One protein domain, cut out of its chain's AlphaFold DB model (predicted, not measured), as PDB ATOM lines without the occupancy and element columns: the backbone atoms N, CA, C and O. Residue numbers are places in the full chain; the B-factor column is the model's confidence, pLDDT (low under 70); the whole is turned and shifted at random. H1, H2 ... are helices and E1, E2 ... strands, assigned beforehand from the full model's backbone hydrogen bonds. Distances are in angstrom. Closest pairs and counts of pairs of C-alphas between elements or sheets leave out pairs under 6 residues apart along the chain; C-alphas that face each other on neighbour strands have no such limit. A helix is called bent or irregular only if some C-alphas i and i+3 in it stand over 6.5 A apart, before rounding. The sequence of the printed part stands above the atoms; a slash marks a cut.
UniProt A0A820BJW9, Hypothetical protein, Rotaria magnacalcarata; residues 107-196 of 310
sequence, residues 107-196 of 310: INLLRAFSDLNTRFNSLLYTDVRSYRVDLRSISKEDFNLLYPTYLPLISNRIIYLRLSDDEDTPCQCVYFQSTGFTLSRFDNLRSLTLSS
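This is residues 107 to 196 of the 310 residues of the protein "Hypothetical protein" of Rotaria magnacalcarata (UniProt A0A820BJW9). The model is a small sheet of three parallel strands side by side, E1, E2 and E3, with two short helices, H4 and H5, that only graze it. Beyond its E1 edge comes the helical hairpin of H1 and H2, with residues 115 to 120 sticking out, and H3 is off the sheet, near H1. The printed part has 90 residues with five named helices and three named strands, in the order H1 H2 E1 H3 H4 E2 H5 E3; the class is mixed, helices and strands. It is compact, with a radius of gyration of the C-alphas of 12.8 A and spans of 37 by 27 by 19 A.

Find C-alpha 107 at (-24.133, -53.236, 9.573); there H1 begins and runs to residue 113. H2 follows at residues 118 to 126, 12.2 A long, then E1 at 131 to 134. Look next at C-alpha 140, (-37.224, -57.993, 8.579), where H3 begins; it runs 14.4 A to residue 149. H4 takes residues 151 to 157, and E2, the longest strand, takes 158 to 164 over 16.8 A. H5 is residues 172 to 178. E3, residues 191 to 195, is 13.3 A long and ends at C-alpha 195, (-31.126, -61.182, -6.506).

Start at the sheet, where E2 is the inner strand. E1 and E2 are parallel at 5 degrees; check N 133 and O 160, 2.8 A apart. E2 and E3 are parallel at 8 degrees, with N 163 and O 193 at 2.9 A. Two strand-helix-strand units, parallel neighbour strands with helices between them, are E1, H3 H4, E2 and E2, H5, E3, both with right-handed crossovers. H5 grazes the sheet; its closest C-alphas to E2 are Cys 173 and Leu 163, 6.2 A. H4 grazes it too, with C-alphas of Arg 157 and Tyr 131 of E1 6.0 A apart. Farther out, H1 and H2 touch as a hairpin, Phe 113 and Asn 121 closest at 7.4 A between C-alphas, at a shallow tilt of 24 degrees, opposite ways. H1 and H3 are close but not clearly touching, the closest C-alphas being Arg 111 and Leu 146, 7.3 A. H4 is irregular, C-alphas 153 and 156 being 7.8 A apart, and H3 only just, with 145 and 148 at 6.7 A. In H1, H2 and H5 every O i to N i+4 pair is within hydrogen-bond range; H3 has 4 of 6, H4 1 of 3 with 2 of 4 O i to N i+3 pairs.

The C-alphas of Arg 119 and Ser 196, the two farthest apart, are 37.9 A apart. The printed part has no cut. The link from H5 to E3, residues 179 to 190, is long. Mean pLDDT of the printed part is 75.8; look for values under 70 at residues 107, 111, 114 to 115, 120 to 130 and 180.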
ATOM      1  N   ILE A 107     -22.724 -53.305   9.188       66.75
ATOM      2  CA  ILE A 107     -24.133 -53.236   9.573       66.75
ATOM      3  C   ILE A 107     -24.332 -53.736  11.010       66.75
ATOM      4  O   ILE A 107     -24.999 -53.070  11.794       66.75
ATOM      5  N   ASN A 108     -23.677 -54.832  11.398       71.06
ATOM      6  CA  ASN A 108     -23.737 -55.357  12.766       71.06
ATOM      7  C   ASN A 108     -23.098 -54.391  13.771       71.06
ATOM      8  O   ASN A 108     -23.592 -54.252  14.886       71.06
ATOM      9  N   LEU A 109     -22.034 -53.684  13.374       73.00
ATOM     10  CA  LEU A 109     -21.452 -52.618  14.194       73.00
ATOM     11  C   LEU A 109     -22.405 -51.423  14.320       73.00
ATOM     12  O   LEU A 109     -22.597 -50.909  15.415       73.00
ATOM     13  N   LEU A 110     -23.042 -50.998  13.227       70.19
ATOM     14  CA  LEU A 110     -24.062 -49.954  13.297       70.19
ATOM     15  C   LEU A 110     -25.196 -50.378  14.234       70.19
ATOM     16  O   LEU A 110     -25.517 -49.630  15.144       70.19
ATOM     17  N   ARG A 111     -25.722 -51.600  14.113       69.00
ATOM     18  CA  ARG A 111     -26.755 -52.125  15.019       69.00
ATOM     19  C   ARG A 111     -26.310 -52.121  16.482       69.00
ATOM     20  O   ARG A 111     -27.039 -51.639  17.335       69.00
ATOM     21  N   ALA A 112     -25.123 -52.646  16.776       71.50
ATOM     22  CA  ALA A 112     -24.661 -52.795  18.154       71.50
ATOM     23  C   ALA A 112     -24.345 -51.457  18.841       71.50
ATOM     24  O   ALA A 112     -24.413 -51.379  20.066       71.50
ATOM     25  N   PHE A 113     -23.964 -50.427  18.076       72.38
ATOM     26  CA  PHE A 113     -23.397 -49.205  18.647       72.38
ATOM     27  C   PHE A 113     -24.145 -47.908  18.350       72.38
ATOM     28  O   PHE A 113     -23.794 -46.872  18.916       72.38
ATOM     29  N   SER A 114     -25.169 -47.954  17.508       66.19
ATOM     30  CA  SER A 114     -25.885 -46.770  17.034       66.19
ATOM     31  C   SER A 114     -26.620 -45.966  18.107       66.19
ATOM     32  O   SER A 114     -26.793 -44.763  17.936       66.19
ATOM     33  N   ASP A 115     -26.972 -46.573  19.237       68.75
ATOM     34  CA  ASP A 115     -27.664 -45.876  20.330       68.75
ATOM     35  C   ASP A 115     -26.751 -45.568  21.526       68.75
ATOM     36  O   ASP A 115     -27.176 -44.970  22.512       68.75
ATOM     37  N   LEU A 116     -25.471 -45.957  21.459       72.06
ATOM     38  CA  LEU A 116     -24.564 -45.813  22.599       72.06
ATOM     39  C   LEU A 116     -24.059 -44.380  22.770       72.06
ATOM     40  O   LEU A 116     -23.936 -43.903  23.900       72.06
ATOM     41  N   ASN A 117     -23.695 -43.699  21.677       73.88
ATOM     42  CA  ASN A 117     -23.177 -42.334  21.753       73.88
ATOM     43  C   ASN A 117     -23.163 -41.632  20.385       73.88
ATOM     44  O   ASN A 117     -22.546 -42.114  19.438       73.88
ATOM     45  N   THR A 118     -23.713 -40.420  20.310       70.31
ATOM     46  CA  THR A 118     -23.730 -39.593  19.086       70.31
ATOM     47  C   THR A 118     -22.331 -39.294  18.528       70.31
ATOM     48  O   THR A 118     -22.136 -39.231  17.310       70.31
ATOM     49  N   ARG A 119     -21.312 -39.179  19.390       70.00
ATOM     50  CA  ARG A 119     -19.907 -39.013  18.984       70.00
ATOM     51  C   ARG A 119     -19.330 -40.296  18.388       70.00
ATOM     52  O   ARG A 119     -18.543 -40.223  17.448       70.00
ATOM     53  N   PHE A 120     -19.724 -41.459  18.903       68.25
ATOM     54  CA  PHE A 120     -19.309 -42.746  18.347       68.25
ATOM     55  C   PHE A 120     -19.988 -43.006  17.002       68.25
ATOM     56  O   PHE A 120     -19.316 -43.411  16.061       68.25
ATOM     57  N   ASN A 121     -21.266 -42.648  16.868       67.38
ATOM     58  CA  ASN A 121     -21.971 -42.654  15.586       67.38
ATOM     59  C   ASN A 121     -21.237 -41.794  14.562       67.38
ATOM     60  O   ASN A 121     -20.925 -42.262  13.473       67.38
ATOM     61  N   SER A 122     -20.858 -40.573  14.949       69.69
ATOM     62  CA  SER A 122     -20.074 -39.681  14.090       69.69
ATOM     63  C   SER A 122     -18.784 -40.347  13.608       69.69
ATOM     64  O   SER A 122     -18.503 -40.293  12.415       69.69
ATOM     65  N   LEU A 123     -18.056 -41.040  14.496       68.62
ATOM     66  CA  LEU A 123     -16.847 -41.792  14.141       68.62
ATOM     67  C   LEU A 123     -17.138 -42.973  13.209       68.62
ATOM     68  O   LEU A 123     -16.456 -43.116  12.194       68.62
ATOM     69  N   LEU A 124     -18.164 -43.776  13.511       67.81
ATOM     70  CA  LEU A 124     -18.620 -44.878  12.661       67.81
ATOM     71  C   LEU A 124     -18.977 -44.387  11.261       67.81
ATOM     72  O   LEU A 124     -18.709 -45.097  10.294       67.81
ATOM     73  N   TYR A 125     -19.536 -43.182  11.147       67.00
ATOM     74  CA  TYR A 125     -19.825 -42.558   9.866       67.00
ATOM     75  C   TYR A 125     -18.541 -42.063   9.190       67.00
ATOM     76  O   TYR A 125     -18.311 -42.401   8.028       67.00
ATOM     77  N   THR A 126     -17.691 -41.273   9.861       63.00
ATOM     78  CA  THR A 126     -16.500 -40.633   9.254       63.00
ATOM     79  C   THR A 126     -15.375 -41.582   8.867       63.00
ATOM     80  O   THR A 126     -14.747 -41.356   7.835       63.00
ATOM     81  N   ASP A 127     -15.109 -42.627   9.649       61.09
ATOM     82  CA  ASP A 127     -13.947 -43.498   9.411       61.09
ATOM     83  C   ASP A 127     -14.211 -44.523   8.289       61.09
ATOM     84  O   ASP A 127     -13.307 -45.118   7.697       61.09
ATOM     85  N   VAL A 128     -15.479 -44.690   7.912       56.31
ATOM     86  CA  VAL A 128     -15.901 -45.608   6.860       56.31
ATOM     87  C   VAL A 128     -16.007 -44.867   5.528       56.31
ATOM     88  O   VAL A 128     -17.073 -44.442   5.092       56.31
ATOM     89  N   ARG A 129     -14.870 -44.747   4.836       55.09
ATOM     90  CA  ARG A 129     -14.762 -44.097   3.512       55.09
ATOM     91  C   ARG A 129     -15.535 -44.796   2.381       55.09
ATOM     92  O   ARG A 129     -15.589 -44.271   1.274       55.09
ATOM     93  N   SER A 130     -16.092 -45.984   2.618       62.69
ATOM     94  CA  SER A 130     -16.967 -46.675   1.668       62.69
ATOM     95  C   SER A 130     -17.768 -47.789   2.342       62.69
ATOM     96  O   SER A 130     -17.198 -48.699   2.952       62.69
ATOM     97  N   TYR A 131     -19.096 -47.746   2.216       70.38
ATOM     98  CA  TYR A 131     -19.953 -48.839   2.670       70.38
ATOM     99  C   TYR A 131     -20.221 -49.803   1.518       70.38
ATOM    100  O   TYR A 131     -20.735 -49.423   0.461       70.38
ATOM    101  N   ARG A 132     -19.858 -51.067   1.744       74.94
ATOM    102  CA  ARG A 132     -20.480 -52.191   1.055       74.94
ATOM    103  C   ARG A 132     -21.611 -52.672   1.948       74.94
ATOM    104  O   ARG A 132     -21.345 -53.092   3.071       74.94
ATOM    105  N   VAL A 133     -22.834 -52.528   1.469       79.31
ATOM    106  CA  VAL A 133     -24.053 -52.895   2.184       79.31
ATOM    107  C   VAL A 133     -24.615 -54.120   1.480       79.31
ATOM    108  O   VAL A 133     -24.989 -54.048   0.310       79.31
ATOM    109  N   ASP A 134     -24.605 -55.257   2.165       80.69
ATOM    110  CA  ASP A 134     -25.198 -56.502   1.685       80.69
ATOM    111  C   ASP A 134     -26.449 -56.773   2.526       80.69
ATOM    112  O   ASP A 134     -26.347 -57.045   3.716       80.69
ATOM    113  N   LEU A 135     -27.629 -56.603   1.927       82.44
ATOM    114  CA  LEU A 135     -28.925 -56.797   2.586       82.44
ATOM    115  C   LEU A 135     -29.600 -58.100   2.147       82.44
ATOM    116  O   LEU A 135     -30.772 -58.305   2.430       82.44
ATOM    117  N   ARG A 136     -28.885 -58.999   1.457       81.81
ATOM    118  CA  ARG A 136     -29.494 -60.211   0.884       81.81
ATOM    119  C   ARG A 136     -30.000 -61.223   1.913       81.81
ATOM    120  O   ARG A 136     -30.708 -62.133   1.520       81.81
ATOM    121  N   SER A 137     -29.566 -61.112   3.165       79.62
ATOM    122  CA  SER A 137     -29.920 -62.024   4.261       79.62
ATOM    123  C   SER A 137     -30.254 -61.256   5.542       79.62
ATOM    124  O   SER A 137     -29.954 -61.706   6.649       79.62
ATOM    125  N   ILE A 138     -30.739 -60.022   5.399       80.38
ATOM    126  CA  ILE A 138     -31.123 -59.193   6.541       80.38
ATOM    127  C   ILE A 138     -32.496 -59.640   7.043       80.38
ATOM    128  O   ILE A 138     -33.416 -59.844   6.258       80.38
ATOM    129  N   SER A 139     -32.657 -59.752   8.360       81.94
ATOM    130  CA  SER A 139     -33.975 -60.028   8.930       81.94
ATOM    131  C   SER A 139     -34.915 -58.836   8.715       81.94
ATOM    132  O   SER A 139     -34.480 -57.686   8.649       81.94
ATOM    133  N   LYS A 140     -36.229 -59.075   8.671       82.06
ATOM    134  CA  LYS A 140     -37.224 -57.993   8.579       82.06
ATOM    135  C   LYS A 140     -37.113 -56.983   9.725       82.06
ATOM    136  O   LYS A 140     -37.286 -55.785   9.512       82.06
ATOM    137  N   GLU A 141     -36.830 -57.459  10.936       80.69
ATOM    138  CA  GLU A 141     -36.624 -56.608  12.110       80.69
ATOM    139  C   GLU A 141     -35.403 -55.703  11.925       80.69
ATOM    140  O   GLU A 141     -35.497 -54.487  12.095       80.69
ATOM    141  N   ASP A 142     -34.282 -56.282  11.489       76.88
ATOM    142  CA  ASP A 142     -33.058 -55.534  11.222       76.88
ATOM    143  C   ASP A 142     -33.232 -54.547  10.084       76.88
ATOM    144  O   ASP A 142     -32.771 -53.414  10.187       76.88
ATOM    145  N   PHE A 143     -33.936 -54.943   9.025       79.88
ATOM    146  CA  PHE A 143     -34.266 -54.046   7.934       79.88
ATOM    147  C   PHE A 143     -35.057 -52.849   8.463       79.88
ATOM    148  O   PHE A 143     -34.650 -51.712   8.251       79.88
ATOM    149  N   ASN A 144     -36.124 -53.081   9.226       79.06
ATOM    150  CA  ASN A 144     -36.965 -52.016   9.774       79.06
ATOM    151  C   ASN A 144     -36.239 -51.107  10.774       79.06
ATOM    152  O   ASN A 144     -36.600 -49.941  10.895       79.06
ATOM    153  N   LEU A 145     -35.226 -51.612  11.481       76.88
ATOM    154  CA  LEU A 145     -34.384 -50.806  12.366       76.88
ATOM    155  C   LEU A 145     -33.352 -49.995  11.572       76.88
ATOM    156  O   LEU A 145     -33.165 -48.797  11.808       76.88
ATOM    157  N   LEU A 146     -32.661 -50.654  10.639       75.81
ATOM    158  CA  LEU A 146     -31.540 -50.074   9.912       75.81
ATOM    159  C   LEU A 146     -31.985 -49.041   8.880       75.81
ATOM    160  O   LEU A 146     -31.296 -48.040   8.653       75.81
ATOM    161  N   TYR A 147     -33.136 -49.296   8.269       77.06
ATOM    162  CA  TYR A 147     -33.630 -48.579   7.112       77.06
ATOM    163  C   TYR A 147     -34.032 -47.122   7.399       77.06
ATOM    164  O   TYR A 147     -33.447 -46.236   6.778       77.06
ATOM    165  N   PRO A 148     -34.966 -46.814   8.321       76.31
ATOM    166  CA  PRO A 148     -35.369 -45.430   8.570       76.31
ATOM    167  C   PRO A 148     -34.278 -44.630   9.291       76.31
ATOM    168  O   PRO A 148     -34.179 -43.419   9.101       76.31
ATOM    169  N   THR A 149     -33.451 -45.295  10.100       75.00
ATOM    170  CA  THR A 149     -32.560 -44.613  11.044       75.00
ATOM    171  C   THR A 149     -31.166 -44.374  10.471       75.00
ATOM    172  O   THR A 149     -30.639 -43.267  10.576       75.00
ATOM    173  N   TYR A 150     -30.547 -45.381   9.846       76.00
ATOM    174  CA  TYR A 150     -29.117 -45.315   9.506       76.00
ATOM    175  C   TYR A 150     -28.850 -45.177   8.023       76.00
ATOM    176  O   TYR A 150     -27.946 -44.434   7.644       76.00
ATOM    177  N   LEU A 151     -29.639 -45.846   7.182       79.56
ATOM    178  CA  LEU A 151     -29.464 -45.783   5.736       79.56
ATOM    179  C   LEU A 151     -29.449 -44.341   5.174       79.56
ATOM    180  O   LEU A 151     -28.597 -44.081   4.320       79.56
ATOM    181  N   PRO A 152     -30.267 -43.374   5.659       80.00
ATOM    182  CA  PRO A 152     -30.233 -42.006   5.133       80.00
ATOM    183  C   PRO A 152     -28.937 -41.278   5.493       80.00
ATOM    184  O   PRO A 152     -28.465 -40.439   4.734       80.00
ATOM    185  N   LEU A 153     -28.341 -41.614   6.640       77.44
ATOM    186  CA  LEU A 153     -27.125 -40.975   7.150       77.44
ATOM    187  C   LEU A 153     -25.870 -41.414   6.389       77.44
ATOM    188  O   LEU A 153     -24.857 -40.714   6.405       77.44
ATOM    189  N   ILE A 154     -25.929 -42.578   5.737       78.44
ATOM    190  CA  ILE A 154     -24.795 -43.175   5.025       78.44
ATOM    191  C   ILE A 154     -25.031 -43.331   3.520       78.44
ATOM    192  O   ILE A 154     -24.133 -43.822   2.836       78.44
ATOM    193  N   SER A 155     -26.192 -42.928   2.983       82.25
ATOM    194  CA  SER A 155     -26.581 -43.193   1.587       82.25
ATOM    195  C   SER A 155     -25.560 -42.662   0.584       82.25
ATOM    196  O   SER A 155     -25.120 -43.385  -0.309       82.25
ATOM    197  N   ASN A 156     -25.073 -41.442   0.806       79.88
ATOM    198  CA  ASN A 156     -24.054 -40.810  -0.023       79.88
ATOM    199  C   ASN A 156     -22.663 -41.458   0.099       79.88
ATOM    200  O   ASN A 156     -21.757 -41.072  -0.625       79.88
ATOM    201  N   ARG A 157     -22.449 -42.438   0.985       79.31
ATOM    202  CA  ARG A 157     -21.162 -43.146   1.175       79.31
ATOM    203  C   ARG A 157     -21.204 -44.605   0.730       79.31
ATOM    204  O   ARG A 157     -20.180 -45.296   0.783       79.31
ATOM    205  N   ILE A 158     -22.367 -45.104   0.320       82.50
ATOM    206  CA  ILE A 158     -22.519 -46.479  -0.151       82.50
ATOM    207  C   ILE A 158     -21.969 -46.572  -1.572       82.50
ATOM    208  O   ILE A 158     -22.444 -45.903  -2.483       82.50
ATOM    209  N   ILE A 159     -20.962 -47.427  -1.758       81.31
ATOM    210  CA  ILE A 159     -20.362 -47.707  -3.073       81.31
ATOM    211  C   ILE A 159     -20.891 -49.002  -3.685       81.31
ATOM    212  O   ILE A 159     -20.766 -49.221  -4.890       81.31
ATOM    213  N   TYR A 160     -21.430 -49.879  -2.844       81.31
ATOM    214  CA  TYR A 160     -21.872 -51.209  -3.211       81.31
ATOM    215  C   TYR A 160     -23.118 -51.555  -2.412       81.31
ATOM    216  O   TYR A 160     -23.061 -51.539  -1.182       81.31
ATOM    217  N   LEU A 161     -24.205 -51.876  -3.102       84.94
ATOM    218  CA  LEU A 161     -25.466 -52.273  -2.487       84.94
ATOM    219  C   LEU A 161     -25.910 -53.613  -3.073       84.94
ATOM    220  O   LEU A 161     -25.972 -53.757  -4.295       84.94
ATOM    221  N   ARG A 162     -26.219 -54.589  -2.219       84.00
ATOM    222  CA  ARG A 162     -26.934 -55.801  -2.626       84.00
ATOM    223  C   ARG A 162     -28.275 -55.885  -1.933       84.00
ATOM    224  O   ARG A 162     -28.318 -55.742  -0.717       84.00
ATOM    225  N   LEU A 163     -29.311 -56.179  -2.702       85.62
ATOM    226  CA  LEU A 163     -30.649 -56.484  -2.208       85.62
ATOM    227  C   LEU A 163     -31.038 -57.874  -2.712       85.62
ATOM    228  O   LEU A 163     -30.642 -58.267  -3.815       85.62
ATOM    229  N   SER A 164     -31.793 -58.612  -1.909       83.88
ATOM    230  CA  SER A 164     -32.456 -59.836  -2.351       83.88
ATOM    231  C   SER A 164     -33.855 -59.846  -1.788       83.88
ATOM    232  O   SER A 164     -34.022 -59.507  -0.623       83.88
ATOM    233  N   ASP A 165     -34.827 -60.295  -2.575       84.00
ATOM    234  CA  ASP A 165     -36.027 -60.815  -1.933       84.00
ATOM    235  C   ASP A 165     -35.686 -62.230  -1.437       84.00
ATOM    236  O   ASP A 165     -35.084 -63.033  -2.161       84.00
ATOM    237  N   ASP A 166     -35.993 -62.511  -0.180       80.25
ATOM    238  CA  ASP A 166     -35.892 -63.834   0.427       80.25
ATOM    239  C   ASP A 166     -37.204 -64.167   1.158       80.25
ATOM    240  O   ASP A 166     -38.145 -63.370   1.164       80.25
ATOM    241  N   GLU A 167     -37.295 -65.372   1.723       77.06
ATOM    242  CA  GLU A 167     -38.491 -65.823   2.452       77.06
ATOM    243  C   GLU A 167     -38.787 -64.939   3.682       77.06
ATOM    244  O   GLU A 167     -39.948 -64.715   4.022       77.06
ATOM    245  N   ASP A 168     -37.748 -64.391   4.323       75.44
ATOM    246  CA  ASP A 168     -37.870 -63.574   5.537       75.44
ATOM    247  C   ASP A 168     -38.217 -62.100   5.234       75.44
ATOM    248  O   ASP A 168     -38.875 -61.417   6.029       75.44
ATOM    249  N   THR A 169     -37.801 -61.598   4.073       76.50
ATOM    250  CA  THR A 169     -38.021 -60.240   3.564       76.50
ATOM    251  C   THR A 169     -38.569 -60.267   2.130       76.50
ATOM    252  O   THR A 169     -37.930 -59.788   1.185       76.50
ATOM    253  N   PRO A 170     -39.799 -60.777   1.930       80.44
ATOM    254  CA  PRO A 170     -40.422 -60.768   0.615       80.44
ATOM    255  C   PRO A 170     -40.614 -59.327   0.137       80.44
ATOM    256  O   PRO A 170     -40.991 -58.439   0.907       80.44
ATOM    257  N   CYS A 171     -40.369 -59.092  -1.152       80.56
ATOM    258  CA  CYS A 171     -40.413 -57.765  -1.769       80.56
ATOM    259  C   CYS A 171     -39.472 -56.723  -1.141       80.56
ATOM    260  O   CYS A 171     -39.755 -55.525  -1.244       80.56
ATOM    261  N   GLN A 172     -38.367 -57.128  -0.505       81.94
ATOM    262  CA  GLN A 172     -37.373 -56.212   0.060       81.94
ATOM    263  C   GLN A 172     -36.979 -55.109  -0.929       81.94
ATOM    264  O   GLN A 172     -36.889 -53.940  -0.552       81.94
ATOM    265  N   CYS A 173     -36.791 -55.462  -2.201       78.44
ATOM    266  CA  CYS A 173     -36.406 -54.513  -3.237       78.44
ATOM    267  C   CYS A 173     -37.484 -53.427  -3.441       78.44
ATOM    268  O   CYS A 173     -37.179 -52.232  -3.448       78.44
ATOM    269  N   VAL A 174     -38.758 -53.824  -3.541       78.50
ATOM    270  CA  VAL A 174     -39.900 -52.896  -3.685       78.50
ATOM    271  C   VAL A 174     -40.059 -52.044  -2.435       78.50
ATOM    272  O   VAL A 174     -40.239 -50.829  -2.533       78.50
ATOM    273  N   TYR A 175     -39.953 -52.663  -1.260       78.31
ATOM    274  CA  TYR A 175     -40.060 -51.956   0.006       78.31
ATOM    275  C   TYR A 175     -38.983 -50.874   0.098       78.31
ATOM    276  O   TYR A 175     -39.320 -49.710   0.295       78.31
ATOM    277  N   PHE A 176     -37.730 -51.216  -0.219       79.44
ATOM    278  CA  PHE A 176     -36.601 -50.288  -0.270       79.44
ATOM    279  C   PHE A 176     -36.854 -49.052  -1.149       79.44
ATOM    280  O   PHE A 176     -36.448 -47.953  -0.772       79.44
ATOM    281  N   GLN A 177     -37.527 -49.199  -2.296       73.69
ATOM    282  CA  GLN A 177     -37.919 -48.072  -3.151       73.69
ATOM    283  C   GLN A 177     -39.089 -47.272  -2.568       73.69
ATOM    284  O   GLN A 177     -39.036 -46.041  -2.538       73.69
ATOM    285  N   SER A 178     -40.131 -47.961  -2.086       74.06
ATOM    286  CA  SER A 178     -41.382 -47.345  -1.613       74.06
ATOM    287  C   SER A 178     -41.174 -46.335  -0.486       74.06
ATOM    288  O   SER A 178     -41.943 -45.397  -0.301       74.06
ATOM    289  N   THR A 179     -40.093 -46.512   0.256       70.19
ATOM    290  CA  THR A 179     -39.820 -45.801   1.490       70.19
ATOM    291  C   THR A 179     -38.793 -44.669   1.267       70.19
ATOM    292  O   THR A 179     -38.189 -44.132   2.193       70.19
ATOM    293  N   GLY A 180     -38.672 -44.229   0.002       68.12
ATOM    294  CA  GLY A 180     -38.089 -42.946  -0.411       68.12
ATOM    295  C   GLY A 180     -36.612 -42.991  -0.802       68.12
ATOM    296  O   GLY A 180     -36.022 -41.945  -1.089       68.12
ATOM    297  N   PHE A 181     -36.006 -44.178  -0.839       70.00
ATOM    298  CA  PHE A 181     -34.626 -44.375  -1.282       70.00
ATOM    299  C   PHE A 181     -34.570 -44.697  -2.764       70.00
ATOM    300  O   PHE A 181     -34.268 -45.809  -3.199       70.00
ATOM    301  N   THR A 182     -34.832 -43.664  -3.553       73.88
ATOM    302  CA  THR A 182     -34.497 -43.668  -4.969       73.88
ATOM    303  C   THR A 182     -32.985 -43.837  -5.134       73.88
ATOM    304  O   THR A 182     -32.191 -43.304  -4.350       73.88
ATOM    305  N   LEU A 183     -32.561 -44.567  -6.172       73.88
ATOM    306  CA  LEU A 183     -31.135 -44.798  -6.451       73.88
ATOM    307  C   LEU A 183     -30.337 -43.488  -6.590       73.88
ATOM    308  O   LEU A 183     -29.142 -43.466  -6.306       73.88
ATOM    309  N   SER A 184     -31.008 -42.386  -6.931       73.69
ATOM    310  CA  SER A 184     -30.446 -41.033  -6.970       73.69
ATOM    311  C   SER A 184     -29.892 -40.524  -5.635       73.69
ATOM    312  O   SER A 184     -29.125 -39.577  -5.647       73.69
ATOM    313  N   ARG A 185     -30.263 -41.104  -4.482       77.69
ATOM    314  CA  ARG A 185     -29.727 -40.697  -3.163       77.69
ATOM    315  C   ARG A 185     -28.359 -41.297  -2.834       77.69
ATOM    316  O   ARG A 185     -27.791 -40.995  -1.778       77.69
ATOM    317  N   PHE A 186     -27.861 -42.196  -3.678       82.31
ATOM    318  CA  PHE A 186     -26.589 -42.877  -3.481       82.31
ATOM    319  C   PHE A 186     -25.543 -42.314  -4.449       82.31
ATOM    320  O   PHE A 186     -25.117 -42.992  -5.381       82.31
ATOM    321  N   ASP A 187     -25.110 -41.075  -4.199       80.81
ATOM    322  CA  ASP A 187     -24.203 -40.301  -5.070       80.81
ATOM    323  C   ASP A 187     -22.917 -41.047  -5.459       80.81
ATOM    324  O   ASP A 187     -22.339 -40.824  -6.520       80.81
ATOM    325  N   ASN A 188     -22.458 -41.946  -4.585       82.19
ATOM    326  CA  ASN A 188     -21.220 -42.702  -4.752       82.19
ATOM    327  C   ASN A 188     -21.437 -44.177  -5.126       82.19
ATOM    328  O   ASN A 188     -20.466 -44.944  -5.132       82.19
ATOM    329  N   LEU A 189     -22.667 -44.595  -5.447       82.88
ATOM    330  CA  LEU A 189     -22.977 -45.986  -5.768       82.88
ATOM    331  C   LEU A 189     -22.300 -46.407  -7.073       82.88
ATOM    332  O   LEU A 189     -22.597 -45.903  -8.151       82.88
ATOM    333  N   ARG A 190     -21.394 -47.382  -6.983       81.44
ATOM    334  CA  ARG A 190     -20.657 -47.917  -8.138       81.44
ATOM    335  C   ARG A 190     -21.241 -49.225  -8.644       81.44
ATOM    336  O   ARG A 190     -21.086 -49.559  -9.816       81.44
ATOM    337  N   SER A 191     -21.871 -49.997  -7.763       77.12
ATOM    338  CA  SER A 191     -22.486 -51.264  -8.136       77.12
ATOM    339  C   SER A 191     -23.689 -51.582  -7.254       77.12
ATOM    340  O   SER A 191     -23.640 -51.479  -6.030       77.12
ATOM    341  N   LEU A 192     -24.764 -51.974  -7.929       83.12
ATOM    342  CA  LEU A 192     -25.998 -52.489  -7.362       83.12
ATOM    343  C   LEU A 192     -26.140 -53.940  -7.817       83.12
ATOM    344  O   LEU A 192     -25.950 -54.239  -8.996       83.12
ATOM    345  N   THR A 193     -26.437 -54.847  -6.897       78.81
ATOM    346  CA  THR A 193     -26.780 -56.238  -7.210       78.81
ATOM    347  C   THR A 193     -28.153 -56.533  -6.641       78.81
ATOM    348  O   THR A 193     -28.415 -56.241  -5.481       78.81
ATOM    349  N   LEU A 194     -29.017 -57.104  -7.465       81.75
ATOM    350  CA  LEU A 194     -30.373 -57.471  -7.093       81.75
ATOM    351  C   LEU A 194     -30.515 -58.962  -7.375       81.75
ATOM    352  O   LEU A 194     -30.204 -59.399  -8.486       81.75
ATOM    353  N   SER A 195     -30.913 -59.739  -6.377       77.62
ATOM    354  CA  SER A 195     -31.126 -61.182  -6.506       77.62
ATOM    355  C   SER A 195     -32.556 -61.566  -6.143       77.62
ATOM    356  O   SER A 195     -33.220 -60.864  -5.390       77.62
ATOM    357  N   SER A 196     -33.026 -62.679  -6.712       76.69
ATOM    358  CA  SER A 196     -34.304 -63.311  -6.351       76.69
ATOM    359  C   SER A 196     -35.523 -62.379  -6.383       76.69
ATOM    360  O   SER A 196     -36.430 -62.537  -5.581       76.69
TER     361      SER A 196